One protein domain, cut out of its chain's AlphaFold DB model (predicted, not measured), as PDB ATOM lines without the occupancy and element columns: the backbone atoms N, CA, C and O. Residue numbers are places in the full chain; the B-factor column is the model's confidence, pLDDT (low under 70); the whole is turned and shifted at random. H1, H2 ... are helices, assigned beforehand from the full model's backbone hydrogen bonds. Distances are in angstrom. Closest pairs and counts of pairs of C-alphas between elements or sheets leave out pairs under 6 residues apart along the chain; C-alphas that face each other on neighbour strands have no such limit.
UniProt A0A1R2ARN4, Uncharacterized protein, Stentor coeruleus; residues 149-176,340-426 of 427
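Overview. This is residues 149 to 176 and 340 to 426 of the 427 residues of an uncharacterized protein of Stentor coeruleus (UniProt A0A1R2ARN4). A bundle of four helices running up and down, in which H3, H4 and H5 stand in a triangle and the longer H2 packs slantwise on H3 and H5 with part of its length. Before it in the chain comes a long stretch without a named element, residues 149 to 164, which leads in from far off to the small helix H1 near H2. The printed part has 115 residues with five named helices, H1 to H5 in that order, and no named strand; the class is all helix. It is compact, with a radius of gyration of the C-alphas of 15.4 A and spans of 47 by 36 by 20 A.

Arrangement. Start from residue 149 and go to H1, residues 165 to 170, which is close to but not clearly touching H2, residues 340 to 366; their closest C-alphas, of Phe 165 and Ile 361, are 7.6 A apart. Next look at H3, residues 373 to 387: H2 touches it with residues 350 to 357 alone, closest at the C-alphas of Asn 350 and Val 386, 6.0 A. The two form a helical hairpin at a shallow tilt of 32 degrees, only just short of steep, and run opposite ways. H1 and H3 are only just apart, 8.2 A at the closest. H4, residues 394 to 406, is close to but not clearly touching H3, with the C-alphas of Gly 374 and Leu 404 closest at 6.7 A. Find the hub in H5, residues 412 to 425, which touches H2, H3 and H4. With H4 it makes a helical hairpin at a shallow tilt of 12 degrees, closest at the C-alphas of Gln 394 and Ser 422, 6.4 A. Its residues 413 to 418 touch residues 374 to 378 of H3, with the C-alphas of Glu 375 and Ser 414 closest at 4.8 A. Its residues 421 to 425 touch residues 352 to 356 of H2, closest at the C-alphas of Gln 353 and Val 424, 6.6 A. H2 and H4 are apart. In H1, H2, H3 and H4 every O i to N i+4 pair is within hydrogen-bond range; in H5 it is 9 of 10.

Along the chain. Find C-alpha 165 at (120.941, 294.125, 182.398), where H1 begins its six residues. H2 starts at C-alpha 340, (130.697, 281.885, 211.549), and runs 38.7 A to C-alpha 366. H3 spans 21.0 A, H4 18.4 A and H5 20.2 A, ending at C-alpha 425, (113.017, 285.572, 200.718).

Size, cuts and confidence. The two C-alphas farthest apart are those of Thr 153 and Gly 408, 48.4 A. Residues 177 to 339 are not printed, and C-alphas 176 and 340 are 33.1 A apart across the cut. The link from H4 to H5 is tight; those from H2 to H3 and H3 to H4 are short. The mean pLDDT of the printed part is 72.3, and it is under 70 in 35 residues: 149 to 176, 340 to 341, 343, 346 and 387 to 389.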
ATOM      1  N   VAL A 149     138.008 288.315 204.682       43.94
ATOM      2  CA  VAL A 149     138.734 287.193 205.310       43.94
ATOM      3  C   VAL A 149     137.811 286.334 206.197       43.94
ATOM      4  O   VAL A 149     137.040 286.859 207.011       43.94
ATOM      5  N   SER A 150     137.876 285.005 206.057       39.44
ATOM      6  CA  SER A 150     137.221 284.028 206.952       39.44
ATOM      7  C   SER A 150     137.920 283.973 208.318       39.44
ATOM      8  O   SER A 150     139.147 283.917 208.389       39.44
ATOM      9  N   LEU A 151     137.145 283.956 209.411       41.44
ATOM     10  CA  LEU A 151     137.674 283.964 210.783       41.44
ATOM     11  C   LEU A 151     138.135 282.571 211.250       41.44
ATOM     12  O   LEU A 151     139.019 282.475 212.101       41.44
ATOM     13  N   THR A 152     137.589 281.495 210.673       35.94
ATOM     14  CA  THR A 152     138.060 280.120 210.918       35.94
ATOM     15  C   THR A 152     139.232 279.719 210.034       35.94
ATOM     16  O   THR A 152     140.152 279.059 210.511       35.94
ATOM     17  N   THR A 153     139.218 280.087 208.749       42.84
ATOM     18  CA  THR A 153     140.204 279.578 207.779       42.84
ATOM     19  C   THR A 153     141.298 280.580 207.423       42.84
ATOM     20  O   THR A 153     142.309 280.188 206.842       42.84
ATOM     21  N   GLY A 154     141.104 281.869 207.726       39.94
ATOM     22  CA  GLY A 154     142.018 282.944 207.331       39.94
ATOM     23  C   GLY A 154     142.084 283.187 205.818       39.94
ATOM     24  O   GLY A 154     142.954 283.927 205.361       39.94
ATOM     25  N   LYS A 155     141.209 282.554 205.021       45.84
ATOM     26  CA  LYS A 155     141.190 282.683 203.559       45.84
ATOM     27  C   LYS A 155     140.437 283.936 203.127       45.84
ATOM     28  O   LYS A 155     139.440 284.298 203.747       45.84
ATOM     29  N   ILE A 156     140.929 284.565 202.061       46.84
ATOM     30  CA  ILE A 156     140.265 285.681 201.387       46.84
ATOM     31  C   ILE A 156     139.198 285.097 200.454       46.84
ATOM     32  O   ILE A 156     139.527 284.321 199.556       46.84
ATOM     33  N   GLU A 157     137.940 285.437 200.695       52.78
ATOM     34  CA  GLU A 157     136.798 285.114 199.846       52.78
ATOM     35  C   GLU A 157     136.540 286.291 198.898       52.78
ATOM     36  O   GLU A 157     136.544 287.460 199.305       52.78
ATOM     37  N   ASN A 158     136.379 285.967 197.613       48.19
ATOM     38  CA  ASN A 158     136.113 286.952 196.575       48.19
ATOM     39  C   ASN A 158     134.647 287.394 196.644       48.19
ATOM     40  O   ASN A 158     133.774 286.564 196.910       48.19
ATOM     41  N   PRO A 159     134.362 288.674 196.379       52.28
ATOM     42  CA  PRO A 159     132.996 289.153 196.302       52.28
ATOM     43  C   PRO A 159     132.280 288.589 195.066       52.28
ATOM     44  O   PRO A 159     132.903 288.277 194.046       52.28
ATOM     45  N   MET A 160     130.959 288.463 195.174       53.81
ATOM     46  CA  MET A 160     130.094 288.010 194.092       53.81
ATOM     47  C   MET A 160     129.761 289.200 193.186       53.81
ATOM     48  O   MET A 160     129.262 290.214 193.663       53.81
ATOM     49  N   TYR A 161     130.057 289.076 191.892       59.38
ATOM     50  CA  TYR A 161     129.685 290.060 190.873       59.38
ATOM     51  C   TYR A 161     128.539 289.498 190.031       59.38
ATOM     52  O   TYR A 161     128.630 288.366 189.542       59.38
ATOM     53  N   LEU A 162     127.485 290.289 189.862       58.00
ATOM     54  CA  LEU A 162     126.322 289.987 189.039       58.00
ATOM     55  C   LEU A 162     126.377 290.833 187.748       58.00
ATOM     56  O   LEU A 162     126.908 291.945 187.751       58.00
ATOM     57  N   PRO A 163     125.871 290.336 186.610       57.62
ATOM     58  CA  PRO A 163     125.824 291.115 185.369       57.62
ATOM     59  C   PRO A 163     124.810 292.264 185.473       57.62
ATOM     60  O   PRO A 163     123.796 292.133 186.149       57.62
ATOM     61  N   ASP A 164     125.087 293.425 184.869       61.84
ATOM     62  CA  ASP A 164     124.052 294.457 184.656       61.84
ATOM     63  C   ASP A 164     123.147 294.034 183.487       61.84
ATOM     64  O   ASP A 164     123.618 293.408 182.536       61.84
ATOM     65  N   PHE A 165     121.866 294.418 183.503       59.47
ATOM     66  CA  PHE A 165     120.941 294.125 182.398       59.47
ATOM     67  C   PHE A 165     121.431 294.710 181.057       59.47
ATOM     68  O   PHE A 165     121.334 294.067 180.016       59.47
ATOM     69  N   GLN A 166     122.031 295.902 181.087       57.62
ATOM     70  CA  GLN A 166     122.553 296.578 179.897       57.62
ATOM     71  C   GLN A 166     123.824 295.901 179.347       57.62
ATOM     72  O   GLN A 166     123.926 295.658 178.148       57.62
ATOM     73  N   GLU A 167     124.729 295.466 180.231       55.81
ATOM     74  CA  GLU A 167     125.928 294.679 179.885       55.81
ATOM     75  C   GLU A 167     125.560 293.284 179.324       55.81
ATOM     76  O   GLU A 167     126.294 292.692 178.528       55.81
ATOM     77  N   TYR A 168     124.389 292.768 179.712       54.25
ATOM     78  CA  TYR A 168     123.817 291.501 179.259       54.25
ATOM     79  C   TYR A 168     123.112 291.593 177.891       54.25
ATOM     80  O   TYR A 168     123.088 290.606 177.153       54.25
ATOM     81  N   LEU A 169     122.576 292.763 177.521       54.38
ATOM     82  CA  LEU A 169     122.022 293.021 176.184       54.38
ATOM     83  C   LEU A 169     123.119 293.193 175.119       54.38
ATOM     84  O   LEU A 169     122.946 292.744 173.986       54.38
ATOM     85  N   GLU A 170     124.242 293.821 175.474       55.00
ATOM     86  CA  GLU A 170     125.334 294.138 174.538       55.00
ATOM     87  C   GLU A 170     126.204 292.922 174.187       55.00
ATOM     88  O   GLU A 170     126.667 292.779 173.053       55.00
ATOM     89  N   ASN A 171     126.388 291.991 175.124       46.28
ATOM     90  CA  ASN A 171     127.148 290.768 174.894       46.28
ATOM     91  C   ASN A 171     126.199 289.582 174.736       46.28
ATOM     92  O   ASN A 171     125.625 289.141 175.723       46.28
ATOM     93  N   LYS A 172     126.094 289.005 173.527       48.09
ATOM     94  CA  LYS A 172     125.413 287.719 173.245       48.09
ATOM     95  C   LYS A 172     125.743 286.683 174.342       48.09
ATOM     96  O   LYS A 172     126.793 286.037 174.304       48.09
ATOM     97  N   GLY A 173     124.859 286.570 175.339       46.06
ATOM     98  CA  GLY A 173     125.171 286.226 176.738       46.06
ATOM     99  C   GLY A 173     125.770 284.852 177.043       46.06
ATOM    100  O   GLY A 173     126.087 284.570 178.194       46.06
ATOM    101  N   SER A 174     125.979 283.990 176.051       47.47
ATOM    102  CA  SER A 174     126.593 282.672 176.246       47.47
ATOM    103  C   SER A 174     128.115 282.733 176.421       47.47
ATOM    104  O   SER A 174     128.676 281.956 177.196       47.47
ATOM    105  N   ASN A 175     128.796 283.673 175.755       43.66
ATOM    106  CA  ASN A 175     130.260 283.745 175.779       43.66
ATOM    107  C   ASN A 175     130.818 284.496 176.998       43.66
ATOM    108  O   ASN A 175     131.897 284.140 177.464       43.66
ATOM    109  N   TYR A 176     130.096 285.468 177.564       47.38
ATOM    110  CA  TYR A 176     130.545 286.205 178.757       47.38
ATOM    111  C   TYR A 176     130.439 285.352 180.034       47.38
ATOM    112  O   TYR A 176     131.386 285.287 180.819       47.38
ATOM    113  N   GLU A 340     130.374 282.529 212.828       69.06
ATOM    114  CA  GLU A 340     130.697 281.885 211.549       69.06
ATOM    115  C   GLU A 340     129.509 281.087 210.993       69.06
ATOM    116  O   GLU A 340     129.255 281.100 209.788       69.06
ATOM    117  N   THR A 341     128.739 280.436 211.866       68.88
ATOM    118  CA  THR A 341     127.535 279.690 211.477       68.88
ATOM    119  C   THR A 341     126.459 280.633 210.946       68.88
ATOM    120  O   THR A 341     125.894 280.385 209.880       68.88
ATOM    121  N   GLN A 342     126.198 281.744 211.641       71.69
ATOM    122  CA  GLN A 342     125.266 282.773 211.171       71.69
ATOM    123  C   GLN A 342     125.740 283.406 209.858       71.69
ATOM    124  O   GLN A 342     124.939 283.612 208.948       71.69
ATOM    125  N   ARG A 343     127.044 283.653 209.722       67.69
ATOM    126  CA  ARG A 343     127.645 284.188 208.497       67.69
ATOM    127  C   ARG A 343     127.458 283.249 207.310       67.69
ATOM    128  O   ARG A 343     127.004 283.703 206.266       67.69
ATOM    129  N   ARG A 344     127.741 281.952 207.469       71.25
ATOM    130  CA  ARG A 344     127.520 280.945 206.415       71.25
ATOM    131  C   ARG A 344     126.050 280.843 206.030       71.25
ATOM    132  O   ARG A 344     125.736 280.755 204.849       71.25
ATOM    133  N   LYS A 345     125.142 280.905 207.012       73.56
ATOM    134  CA  LYS A 345     123.698 280.963 206.743       73.56
ATOM    135  C   LYS A 345     123.344 282.178 205.879       73.56
ATOM    136  O   LYS A 345     122.666 282.007 204.874       73.56
ATOM    137  N   ARG A 346     123.854 283.371 206.205       69.56
ATOM    138  CA  ARG A 346     123.639 284.581 205.389       69.56
ATOM    139  C   ARG A 346     124.237 284.468 203.991       69.56
ATOM    140  O   ARG A 346     123.561 284.815 203.036       69.56
ATOM    141  N   GLN A 347     125.457 283.949 203.859       71.00
ATOM    142  CA  GLN A 347     126.087 283.719 202.553       71.00
ATOM    143  C   GLN A 347     125.251 282.776 201.683       71.00
ATOM    144  O   GLN A 347     125.028 283.064 200.514       71.00
ATOM    145  N   ASN A 348     124.734 281.686 202.257       74.62
ATOM    146  CA  ASN A 348     123.852 280.769 201.537       74.62
ATOM    147  C   ASN A 348     122.541 281.443 201.104       74.62
ATOM    148  O   ASN A 348     122.066 281.183 200.002       74.62
ATOM    149  N   MET A 349     121.962 282.311 201.941       75.81
ATOM    150  CA  MET A 349     120.758 283.071 201.583       75.81
ATOM    151  C   MET A 349     121.037 284.085 200.470       75.81
ATOM    152  O   MET A 349     120.334 284.092 199.466       75.81
ATOM    153  N   ASN A 350     122.107 284.869 200.597       74.94
ATOM    154  CA  ASN A 350     122.555 285.809 199.570       74.94
ATOM    155  C   ASN A 350     122.840 285.090 198.235       74.94
ATOM    156  O   ASN A 350     122.404 285.545 197.182       74.94
ATOM    157  N   TYR A 351     123.461 283.906 198.275       74.25
ATOM    158  CA  TYR A 351     123.680 283.073 197.092       74.25
ATOM    159  C   TYR A 351     122.367 282.637 196.426       74.25
ATOM    160  O   TYR A 351     122.223 282.758 195.210       74.25
ATOM    161  N   ARG A 352     121.384 282.164 197.205       79.31
ATOM    162  CA  ARG A 352     120.053 281.800 196.683       79.31
ATOM    163  C   ARG A 352     119.350 282.993 196.034       79.31
ATOM    164  O   ARG A 352     118.778 282.846 194.959       79.31
ATOM    165  N   GLN A 353     119.446 284.170 196.646       81.19
ATOM    166  CA  GLN A 353     118.900 285.414 196.100       81.19
ATOM    167  C   GLN A 353     119.610 285.841 194.806       81.19
ATOM    168  O   GLN A 353     118.959 286.310 193.872       81.19
ATOM    169  N   GLY A 354     120.925 285.619 194.708       76.50
ATOM    170  CA  GLY A 354     121.688 285.812 193.474       76.50
ATOM    171  C   GLY A 354     121.291 284.840 192.358       76.50
ATOM    172  O   GLY A 354     121.168 285.249 191.207       76.50
ATOM    173  N   LEU A 355     121.026 283.568 192.678       78.69
ATOM    174  CA  LEU A 355     120.505 282.600 191.703       78.69
ATOM    175  C   LEU A 355     119.116 282.988 191.195       78.69
ATOM    176  O   LEU A 355     118.861 282.913 189.996       78.69
ATOM    177  N   ALA A 356     118.229 283.434 192.083       81.00
ATOM    178  CA  ALA A 356     116.906 283.898 191.683       81.00
ATOM    179  C   ALA A 356     116.978 285.099 190.731       81.00
ATOM    180  O   ALA A 356     116.289 285.110 189.713       81.00
ATOM    181  N   TYR A 357     117.862 286.061 191.012       84.31
ATOM    182  CA  TYR A 357     118.130 287.186 190.115       84.31
ATOM    183  C   TYR A 357     118.559 286.717 188.717       84.31
ATOM    184  O   TYR A 357     118.008 287.166 187.711       84.31
ATOM    185  N   MET A 358     119.488 285.759 188.645       78.88
ATOM    186  CA  MET A 358     119.936 285.190 187.371       78.88
ATOM    187  C   MET A 358     118.799 284.490 186.617       78.88
ATOM    188  O   MET A 358     118.661 284.693 185.412       78.88
ATOM    189  N   ASN A 359     117.957 283.727 187.319       82.56
ATOM    190  CA  ASN A 359     116.806 283.046 186.722       82.56
ATOM    191  C   ASN A 359     115.784 284.036 186.145       82.56
ATOM    192  O   ASN A 359     115.237 283.798 185.069       82.56
ATOM    193  N   ILE A 360     115.539 285.154 186.833       84.31
ATOM    194  CA  ILE A 360     114.627 286.205 186.362       84.31
ATOM    195  C   ILE A 360     115.168 286.853 185.085       84.31
ATOM    196  O   ILE A 360     114.438 286.969 184.101       84.31
ATOM    197  N   ILE A 361     116.455 287.208 185.060       81.94
ATOM    198  CA  ILE A 361     117.088 287.794 183.870       81.94
ATOM    199  C   ILE A 361     117.086 286.816 182.695       81.94
ATOM    200  O   ILE A 361     116.815 287.208 181.560       81.94
ATOM    201  N   GLU A 362     117.364 285.538 182.946       75.56
ATOM    202  CA  GLU A 362     117.317 284.522 181.899       75.56
ATOM    203  C   GLU A 362     115.893 284.325 181.361       75.56
ATOM    204  O   GLU A 362     115.721 284.224 180.145       75.56
ATOM    205  N   GLY A 363     114.876 284.377 182.226       79.31
ATOM    206  CA  GLY A 363     113.468 284.388 181.825       79.31
ATOM    207  C   GLY A 363     113.102 285.593 180.952       79.31
ATOM    208  O   GLY A 363     112.434 285.446 179.929       79.31
ATOM    209  N   PHE A 364     113.596 286.786 181.288       81.94
ATOM    210  CA  PHE A 364     113.408 287.968 180.442       81.94
ATOM    211  C   PHE A 364     114.096 287.811 179.083       81.94
ATOM    212  O   PHE A 364     113.532 288.202 178.060       81.94
ATOM    213  N   ARG A 365     115.266 287.159 179.033       75.75
ATOM    214  CA  ARG A 365     115.949 286.856 177.767       75.75
ATOM    215  C   ARG A 365     115.148 285.900 176.893       75.75
ATOM    216  O   ARG A 365     114.985 286.170 175.704       75.75
ATOM    217  N   THR A 366     114.715 284.765 177.440       77.06
ATOM    218  CA  THR A 366     114.027 283.722 176.660       77.06
ATOM    219  C   THR A 366     112.722 284.244 176.075       77.06
ATOM    220  O   THR A 366     112.418 283.952 174.921       77.06
ATOM    221  N   LEU A 367     112.018 285.095 176.822       81.25
ATOM    222  CA  LEU A 367     110.783 285.746 176.387       81.25
ATOM    223  C   LEU A 367     111.012 287.002 175.531       81.25
ATOM    224  O   LEU A 367     110.046 287.589 175.049       81.25
ATOM    225  N   ARG A 368     112.269 287.437 175.340       79.69
ATOM    226  CA  ARG A 368     112.631 288.738 174.737       79.69
ATOM    227  C   ARG A 368     111.862 289.909 175.362       79.69
ATOM    228  O   ARG A 368     111.529 290.882 174.686       79.69
ATOM    229  N   TYR A 369     111.583 289.797 176.656       82.50
ATOM    230  CA  TYR A 369     110.843 290.788 177.413       82.50
ATOM    231  C   TYR A 369     111.715 292.025 177.640       82.50
ATOM    232  O   TYR A 369     112.882 291.912 178.025       82.50
ATOM    233  N   LYS A 370     111.152 293.210 177.396       82.38
ATOM    234  CA  LYS A 370     111.791 294.482 177.736       82.38
ATOM    235  C   LYS A 370     111.216 294.963 179.070       82.38
ATOM    236  O   LYS A 370     110.037 295.309 179.085       82.38
ATOM    237  N   PRO A 371     112.009 294.978 180.156       82.44
ATOM    238  CA  PRO A 371     111.530 295.423 181.455       82.44
ATOM    239  C   PRO A 371     111.172 296.907 181.421       82.44
ATOM    240  O   PRO A 371     111.829 297.712 180.753       82.44
ATOM    241  N   SER A 372     110.124 297.255 182.157       85.38
ATOM    242  CA  SER A 372     109.730 298.638 182.414       85.38
ATOM    243  C   SER A 372     110.756 299.365 183.295       85.38
ATOM    244  O   SER A 372     111.633 298.750 183.908       85.38
ATOM    245  N   SER A 373     110.642 300.696 183.388       81.00
ATOM    246  CA  SER A 373     111.518 301.501 184.254       81.00
ATOM    247  C   SER A 373     111.434 301.069 185.725       81.00
ATOM    248  O   SER A 373     112.462 301.016 186.395       81.00
ATOM    249  N   GLY A 374     110.238 300.721 186.213       78.75
ATOM    250  CA  GLY A 374     110.038 300.231 187.579       78.75
ATOM    251  C   GLY A 374     110.710 298.877 187.816       78.75
ATOM    252  O   GLY A 374     111.465 298.720 188.773       78.75
ATOM    253  N   GLU A 375     110.547 297.920 186.898       82.94
ATOM    254  CA  GLU A 375     111.200 296.606 186.997       82.94
ATOM    255  C   GLU A 375     112.726 296.710 186.965       82.94
ATOM    256  O   GLU A 375     113.416 295.982 187.680       82.94
ATOM    257  N   MET A 376     113.263 297.636 186.168       82.38
ATOM    258  CA  MET A 376     114.694 297.926 186.140       82.38
ATOM    259  C   MET A 376     115.199 298.473 187.478       82.38
ATOM    260  O   MET A 376     116.245 298.024 187.950       82.38
ATOM    261  N   GLU A 377     114.458 299.382 188.122       80.50
ATOM    262  CA  GLU A 377     114.802 299.887 189.459       80.50
ATOM    263  C   GLU A 377     114.805 298.762 190.508       80.50
ATOM    264  O   GLU A 377     115.763 298.654 191.279       80.50
ATOM    265  N   VAL A 378     113.802 297.873 190.495       83.81
ATOM    266  CA  VAL A 378     113.743 296.702 191.395       83.81
ATOM    267  C   VAL A 378     114.942 295.774 191.174       83.81
ATOM    268  O   VAL A 378     115.596 295.354 192.132       83.81
ATOM    269  N   LEU A 379     115.262 295.458 189.915       84.50
ATOM    270  CA  LEU A 379     116.381 294.579 189.575       84.50
ATOM    271  C   LEU A 379     117.735 295.187 189.944       84.50
ATOM    272  O   LEU A 379     118.605 294.474 190.444       84.50
ATOM    273  N   GLU A 380     117.936 296.484 189.713       81.50
ATOM    274  CA  GLU A 380     119.165 297.167 190.114       81.50
ATOM    275  C   GLU A 380     119.323 297.222 191.631       81.50
ATOM    276  O   GLU A 380     120.427 296.995 192.135       81.50
ATOM    277  N   PHE A 381     118.240 297.496 192.361       81.94
ATOM    278  CA  PHE A 381     118.251 297.468 193.817       81.94
ATOM    279  C   PHE A 381     118.659 296.085 194.330       81.94
ATOM    280  O   PHE A 381     119.636 295.956 195.075       81.94
ATOM    281  N   TRP A 382     117.971 295.041 193.858       82.12
ATOM    282  CA  TRP A 382     118.252 293.661 194.242       82.12
ATOM    283  C   TRP A 382     119.698 293.278 193.941       82.12
ATOM    284  O   TRP A 382     120.401 292.742 194.799       82.12
ATOM    285  N   LYS A 383     120.172 293.614 192.735       79.81
ATOM    286  CA  LYS A 383     121.551 293.384 192.316       79.81
ATOM    287  C   LYS A 383     122.538 294.019 193.290       79.81
ATOM    288  O   LYS A 383     123.424 293.325 193.783       79.81
ATOM    289  N   ARG A 384     122.389 295.318 193.570       72.88
ATOM    290  CA  ARG A 384     123.305 296.053 194.454       72.88
ATOM    291  C   ARG A 384     123.356 295.394 195.825       72.88
ATOM    292  O   ARG A 384     124.442 295.081 196.305       72.88
ATOM    293  N   MET A 385     122.199 295.120 196.422       74.62
ATOM    294  CA  MET A 385     122.123 294.493 197.743       74.62
ATOM    295  C   MET A 385     122.843 293.141 197.767       74.62
ATOM    296  O   MET A 385     123.687 292.894 198.637       74.62
ATOM    297  N   VAL A 386     122.597 292.292 196.768       73.69
ATOM    298  CA  VAL A 386     123.232 290.974 196.690       73.69
ATOM    299  C   VAL A 386     124.749 291.083 196.472       73.69
ATOM    300  O   VAL A 386     125.499 290.397 197.167       73.69
ATOM    301  N   GLU A 387     125.225 291.972 195.594       68.25
ATOM    302  CA  GLU A 387     126.663 292.185 195.335       68.25
ATOM    303  C   GLU A 387     127.428 292.720 196.552       68.25
ATOM    304  O   GLU A 387     128.591 292.362 196.770       68.25
ATOM    305  N   TYR A 388     126.780 293.541 197.383       63.31
ATOM    306  CA  TYR A 388     127.352 293.998 198.651       63.31
ATOM    307  C   TYR A 388     127.315 292.924 199.754       63.31
ATOM    308  O   TYR A 388     127.799 293.164 200.862       63.31
ATOM    309  N   GLY A 389     126.767 291.738 199.474       59.16
ATOM    310  CA  GLY A 389     126.664 290.632 200.426       59.16
ATOM    311  C   GLY A 389     125.502 290.766 201.414       59.16
ATOM    312  O   GLY A 389     125.526 290.124 202.469       59.16
ATOM    313  N   TRP A 390     124.510 291.607 201.109       70.50
ATOM    314  CA  TRP A 390     123.324 291.792 201.939       70.50
ATOM    315  C   TRP A 390     122.317 290.685 201.641       70.50
ATOM    316  O   TRP A 390     122.241 290.168 200.528       70.50
ATOM    317  N   VAL A 391     121.560 290.288 202.660       76.94
ATOM    318  CA  VAL A 391     120.406 289.408 202.473       76.94
ATOM    319  C   VAL A 391     119.205 290.326 202.369       76.94
ATOM    320  O   VAL A 391     118.907 291.011 203.343       76.94
ATOM    321  N   VAL A 392     118.564 290.352 201.203       78.31
ATOM    322  CA  VAL A 392     117.355 291.152 200.995       78.31
ATOM    323  C   VAL A 392     116.236 290.558 201.844       78.31
ATOM    324  O   VAL A 392     116.029 289.341 201.840       78.31
ATOM    325  N   THR A 393     115.559 291.402 202.606       84.19
ATOM    326  CA  THR A 393     114.436 291.050 203.474       84.19
ATOM    327  C   THR A 393     113.122 291.563 202.895       84.19
ATOM    328  O   THR A 393     113.112 292.351 201.952       84.19
ATOM    329  N   GLN A 394     111.999 291.108 203.456       83.69
ATOM    330  CA  GLN A 394     110.685 291.573 203.014       83.69
ATOM    331  C   GLN A 394     110.519 293.083 203.225       83.69
ATOM    332  O   GLN A 394     110.017 293.760 202.339       83.69
ATOM    333  N   ALA A 395     111.038 293.610 204.337       79.44
ATOM    334  CA  ALA A 395     111.009 295.040 204.624       79.44
ATOM    335  C   ALA A 395     111.744 295.864 203.553       79.44
ATOM    336  O   ALA A 395     111.258 296.917 203.159       79.44
ATOM    337  N   ASP A 396     112.868 295.356 203.032       83.12
ATOM    338  CA  ASP A 396     113.608 296.026 201.955       83.12
ATOM    339  C   ASP A 396     112.794 296.063 200.647       83.12
ATOM    340  O   ASP A 396     112.860 297.029 199.891       83.12
ATOM    341  N   LEU A 397     112.017 295.009 200.360       82.00
ATOM    342  CA  LEU A 397     111.124 294.978 199.198       82.00
ATOM    343  C   LEU A 397     109.914 295.901 199.366       82.00
ATOM    344  O   LEU A 397     109.496 296.528 198.392       82.00
ATOM    345  N   ASP A 398     109.366 295.982 200.576       81.31
ATOM    346  CA  ASP A 398     108.254 296.875 200.894       81.31
ATOM    347  C   ASP A 398     108.699 298.346 200.772       81.31
ATOM    348  O   ASP A 398     108.001 299.146 200.157       81.31
ATOM    349  N   GLU A 399     109.916 298.685 201.213       80.19
ATOM    350  CA  GLU A 399     110.494 300.023 201.024       80.19
ATOM    351  C   GLU A 399     110.664 300.374 199.535       80.19
ATOM    352  O   GLU A 399     110.323 301.476 199.099       80.19
ATOM    353  N   VAL A 400     111.135 299.431 198.713       80.88
ATOM    354  CA  VAL A 400     111.221 299.632 197.256       80.88
ATOM    355  C   VAL A 400     109.836 299.829 196.643       80.88
ATOM    356  O   VAL A 400     109.675 300.694 195.778       80.88
ATOM    357  N   ARG A 401     108.830 299.068 197.089       82.94
ATOM    358  CA  ARG A 401     107.439 299.237 196.647       82.94
ATOM    359  C   ARG A 401     106.931 300.643 196.969       82.94
ATOM    360  O   ARG A 401     106.379 301.292 196.081       82.94
ATOM    361  N   ASP A 402     107.172 301.132 198.181       80.94
ATOM    362  CA  ASP A 402     106.762 302.472 198.606       80.94
ATOM    363  C   ASP A 402     107.458 303.567 197.788       80.94
ATOM    364  O   ASP A 402     106.822 304.524 197.342       80.94
ATOM    365  N   ILE A 403     108.757 303.411 197.511       81.25
ATOM    366  CA  ILE A 403     109.519 304.345 196.670       81.25
ATOM    367  C   ILE A 403     108.943 304.397 195.249       81.25
ATOM    368  O   ILE A 403     108.763 305.487 194.702       81.25
ATOM    369  N   LEU A 404     108.654 303.246 194.642       80.75
ATOM    370  CA  LEU A 404     108.097 303.175 193.288       80.75
ATOM    371  C   LEU A 404     106.673 303.733 193.222       80.75
ATOM    372  O   LEU A 404     106.330 304.416 192.255       80.75
ATOM    373  N   SER A 405     105.869 303.479 194.257       84.56
ATOM    374  CA  SER A 405     104.518 304.027 194.395       84.56
ATOM    375  C   SER A 405     104.555 305.556 194.451       84.56
ATOM    376  O   SER A 405     103.924 306.229 193.638       84.56
ATOM    377  N   ASN A 406     105.412 306.117 195.310       82.19
ATOM    378  CA  ASN A 406     105.581 307.564 195.460       82.19
ATOM    379  C   ASN A 406     106.130 308.248 194.198       82.19
ATOM    380  O   ASN A 406     105.829 309.411 193.939       82.19
ATOM    381  N   LYS A 407     106.936 307.538 193.403       80.00
ATOM    382  CA  LYS A 407     107.456 308.030 192.119       80.00
ATOM    383  C   LYS A 407     106.465 307.890 190.958       80.00
ATOM    384  O   LYS A 407     106.763 308.378 189.869       80.00
ATOM    385  N   GLY A 408     105.338 307.201 191.146       78.81
ATOM    386  CA  GLY A 408     104.404 306.875 190.064       78.81
ATOM    387  C   GLY A 408     104.992 305.936 189.001       78.81
ATOM    388  O   GLY A 408     104.493 305.889 187.880       78.81
ATOM    389  N   THR A 409     106.068 305.210 189.322       80.19
ATOM    390  CA  THR A 409     106.736 304.252 188.420       80.19
ATOM    391  C   THR A 409     106.381 302.799 188.731       80.19
ATOM    392  O   THR A 409     106.840 301.893 188.033       80.19
ATOM    393  N   LEU A 410     105.559 302.569 189.760       85.88
ATOM    394  CA  LEU A 410     105.028 301.257 190.100       85.88
ATOM    395  C   LEU A 410     104.041 300.791 189.021       85.88
ATOM    396  O   LEU A 410     102.960 301.350 188.857       85.88
ATOM    397  N   SER A 411     104.430 299.757 188.280       86.19
ATOM    398  CA  SER A 411     103.572 299.054 187.325       86.19
ATOM    399  C   SER A 411     103.116 297.707 187.889       86.19
ATOM    400  O   SER A 411     103.800 297.120 188.727       86.19
ATOM    401  N   GLU A 412     102.032 297.151 187.343       86.75
ATOM    402  CA  GLU A 412     101.575 295.784 187.648       86.75
ATOM    403  C   GLU A 412     102.688 294.742 187.399       86.75
ATOM    404  O   GLU A 412     102.877 293.801 188.168       86.75
ATOM    405  N   SER A 413     103.520 294.959 186.370       84.94
ATOM    406  CA  SER A 413     104.695 294.121 186.101       84.94
ATOM    407  C   SER A 413     105.779 294.236 187.186       84.94
ATOM    408  O   SER A 413     106.376 293.229 187.573       84.94
ATOM    409  N   SER A 414     105.985 295.436 187.739       85.00
ATOM    410  CA  SER A 414     106.903 295.674 188.861       85.00
ATOM    411  C   SER A 414     106.398 295.015 190.147       85.00
ATOM    412  O   SER A 414     107.188 294.422 190.880       85.00
ATOM    413  N   GLU A 415     105.087 295.046 190.405       86.56
ATOM    414  CA  GLU A 415     104.477 294.354 191.547       86.56
ATOM    415  C   GLU A 415     104.617 292.835 191.447       86.56
ATOM    416  O   GLU A 415     105.047 292.195 192.409       86.56
ATOM    417  N   LEU A 416     104.346 292.262 190.271       87.44
ATOM    418  CA  LEU A 416     104.552 290.838 189.993       87.44
ATOM    419  C   LEU A 416     106.013 290.418 190.196       87.44
ATOM    420  O   LEU A 416     106.292 289.319 190.685       87.44
ATOM    421  N   LEU A 417     106.965 291.275 189.820       87.44
ATOM    422  CA  LEU A 417     108.387 291.035 190.050       87.44
ATOM    423  C   LEU A 417     108.727 291.052 191.548       87.44
ATOM    424  O   LEU A 417     109.419 290.148 192.021       87.44
ATOM    425  N   ILE A 418     108.214 292.030 192.300       87.62
ATOM    426  CA  ILE A 418     108.388 292.112 193.759       87.62
ATOM    427  C   ILE A 418     107.791 290.875 194.442       87.62
ATOM    428  O   ILE A 418     108.433 290.282 195.306       87.62
ATOM    429  N   GLU A 419     106.611 290.415 194.021       87.50
ATOM    430  CA  GLU A 419     105.981 289.210 194.572       87.50
ATOM    431  C   GLU A 419     106.805 287.942 194.283       87.50
ATOM    432  O   GLU A 419     107.012 287.101 195.165       87.50
ATOM    433  N   LYS A 420     107.345 287.811 193.062       86.38
ATOM    434  CA  LYS A 420     108.262 286.714 192.706       86.38
ATOM    435  C   LYS A 420     109.522 286.724 193.568       86.38
ATOM    436  O   LYS A 420     109.970 285.661 193.990       86.38
ATOM    437  N   LEU A 421     110.081 287.901 193.840       86.31
ATOM    438  CA  LEU A 421     111.260 288.056 194.691       86.31
ATOM    439  C   LEU A 421     110.944 287.781 196.170       86.31
ATOM    440  O   LEU A 421     111.732 287.116 196.839       86.31
ATOM    441  N   SER A 422     109.768 288.178 196.659       86.62
ATOM    442  CA  SER A 422     109.281 287.877 198.016       86.62
ATOM    443  C   SER A 422     109.242 286.368 198.297       86.62
ATOM    444  O   SER A 422     109.693 285.914 199.350       86.62
ATOM    445  N   LYS A 423     108.806 285.558 197.321       86.12
ATOM    446  CA  LYS A 423     108.803 284.080 197.422       86.12
ATOM    447  C   LYS A 423     110.204 283.476 197.576       86.12
ATOM    448  O   LYS A 423     110.348 282.366 198.067       86.12
ATOM    449  N   VAL A 424     111.254 284.189 197.170       81.44
ATOM    450  CA  VAL A 424     112.652 283.751 197.338       81.44
ATOM    451  C   VAL A 424     113.170 284.076 198.743       81.44
ATOM    452  O   VAL A 424     114.043 283.376 199.259       81.44
ATOM    453  N   ILE A 425     112.652 285.142 199.360       78.94
ATOM    454  CA  ILE A 425     113.017 285.572 200.718       78.94
ATOM    455  C   ILE A 425     112.386 284.645 201.758       78.94
ATOM    456  O   ILE A 425     113.081 284.210 202.679       78.94
ATOM    457  N   ASN A 426     111.108 284.311 201.569       73.00
ATOM    458  CA  ASN A 426     110.331 283.404 202.411       73.00
ATOM    459  C   ASN A 426     109.946 282.150 201.597       73.00
ATOM    460  O   ASN A 426     108.827 282.103 201.083       73.00
TER     461      ASN A 426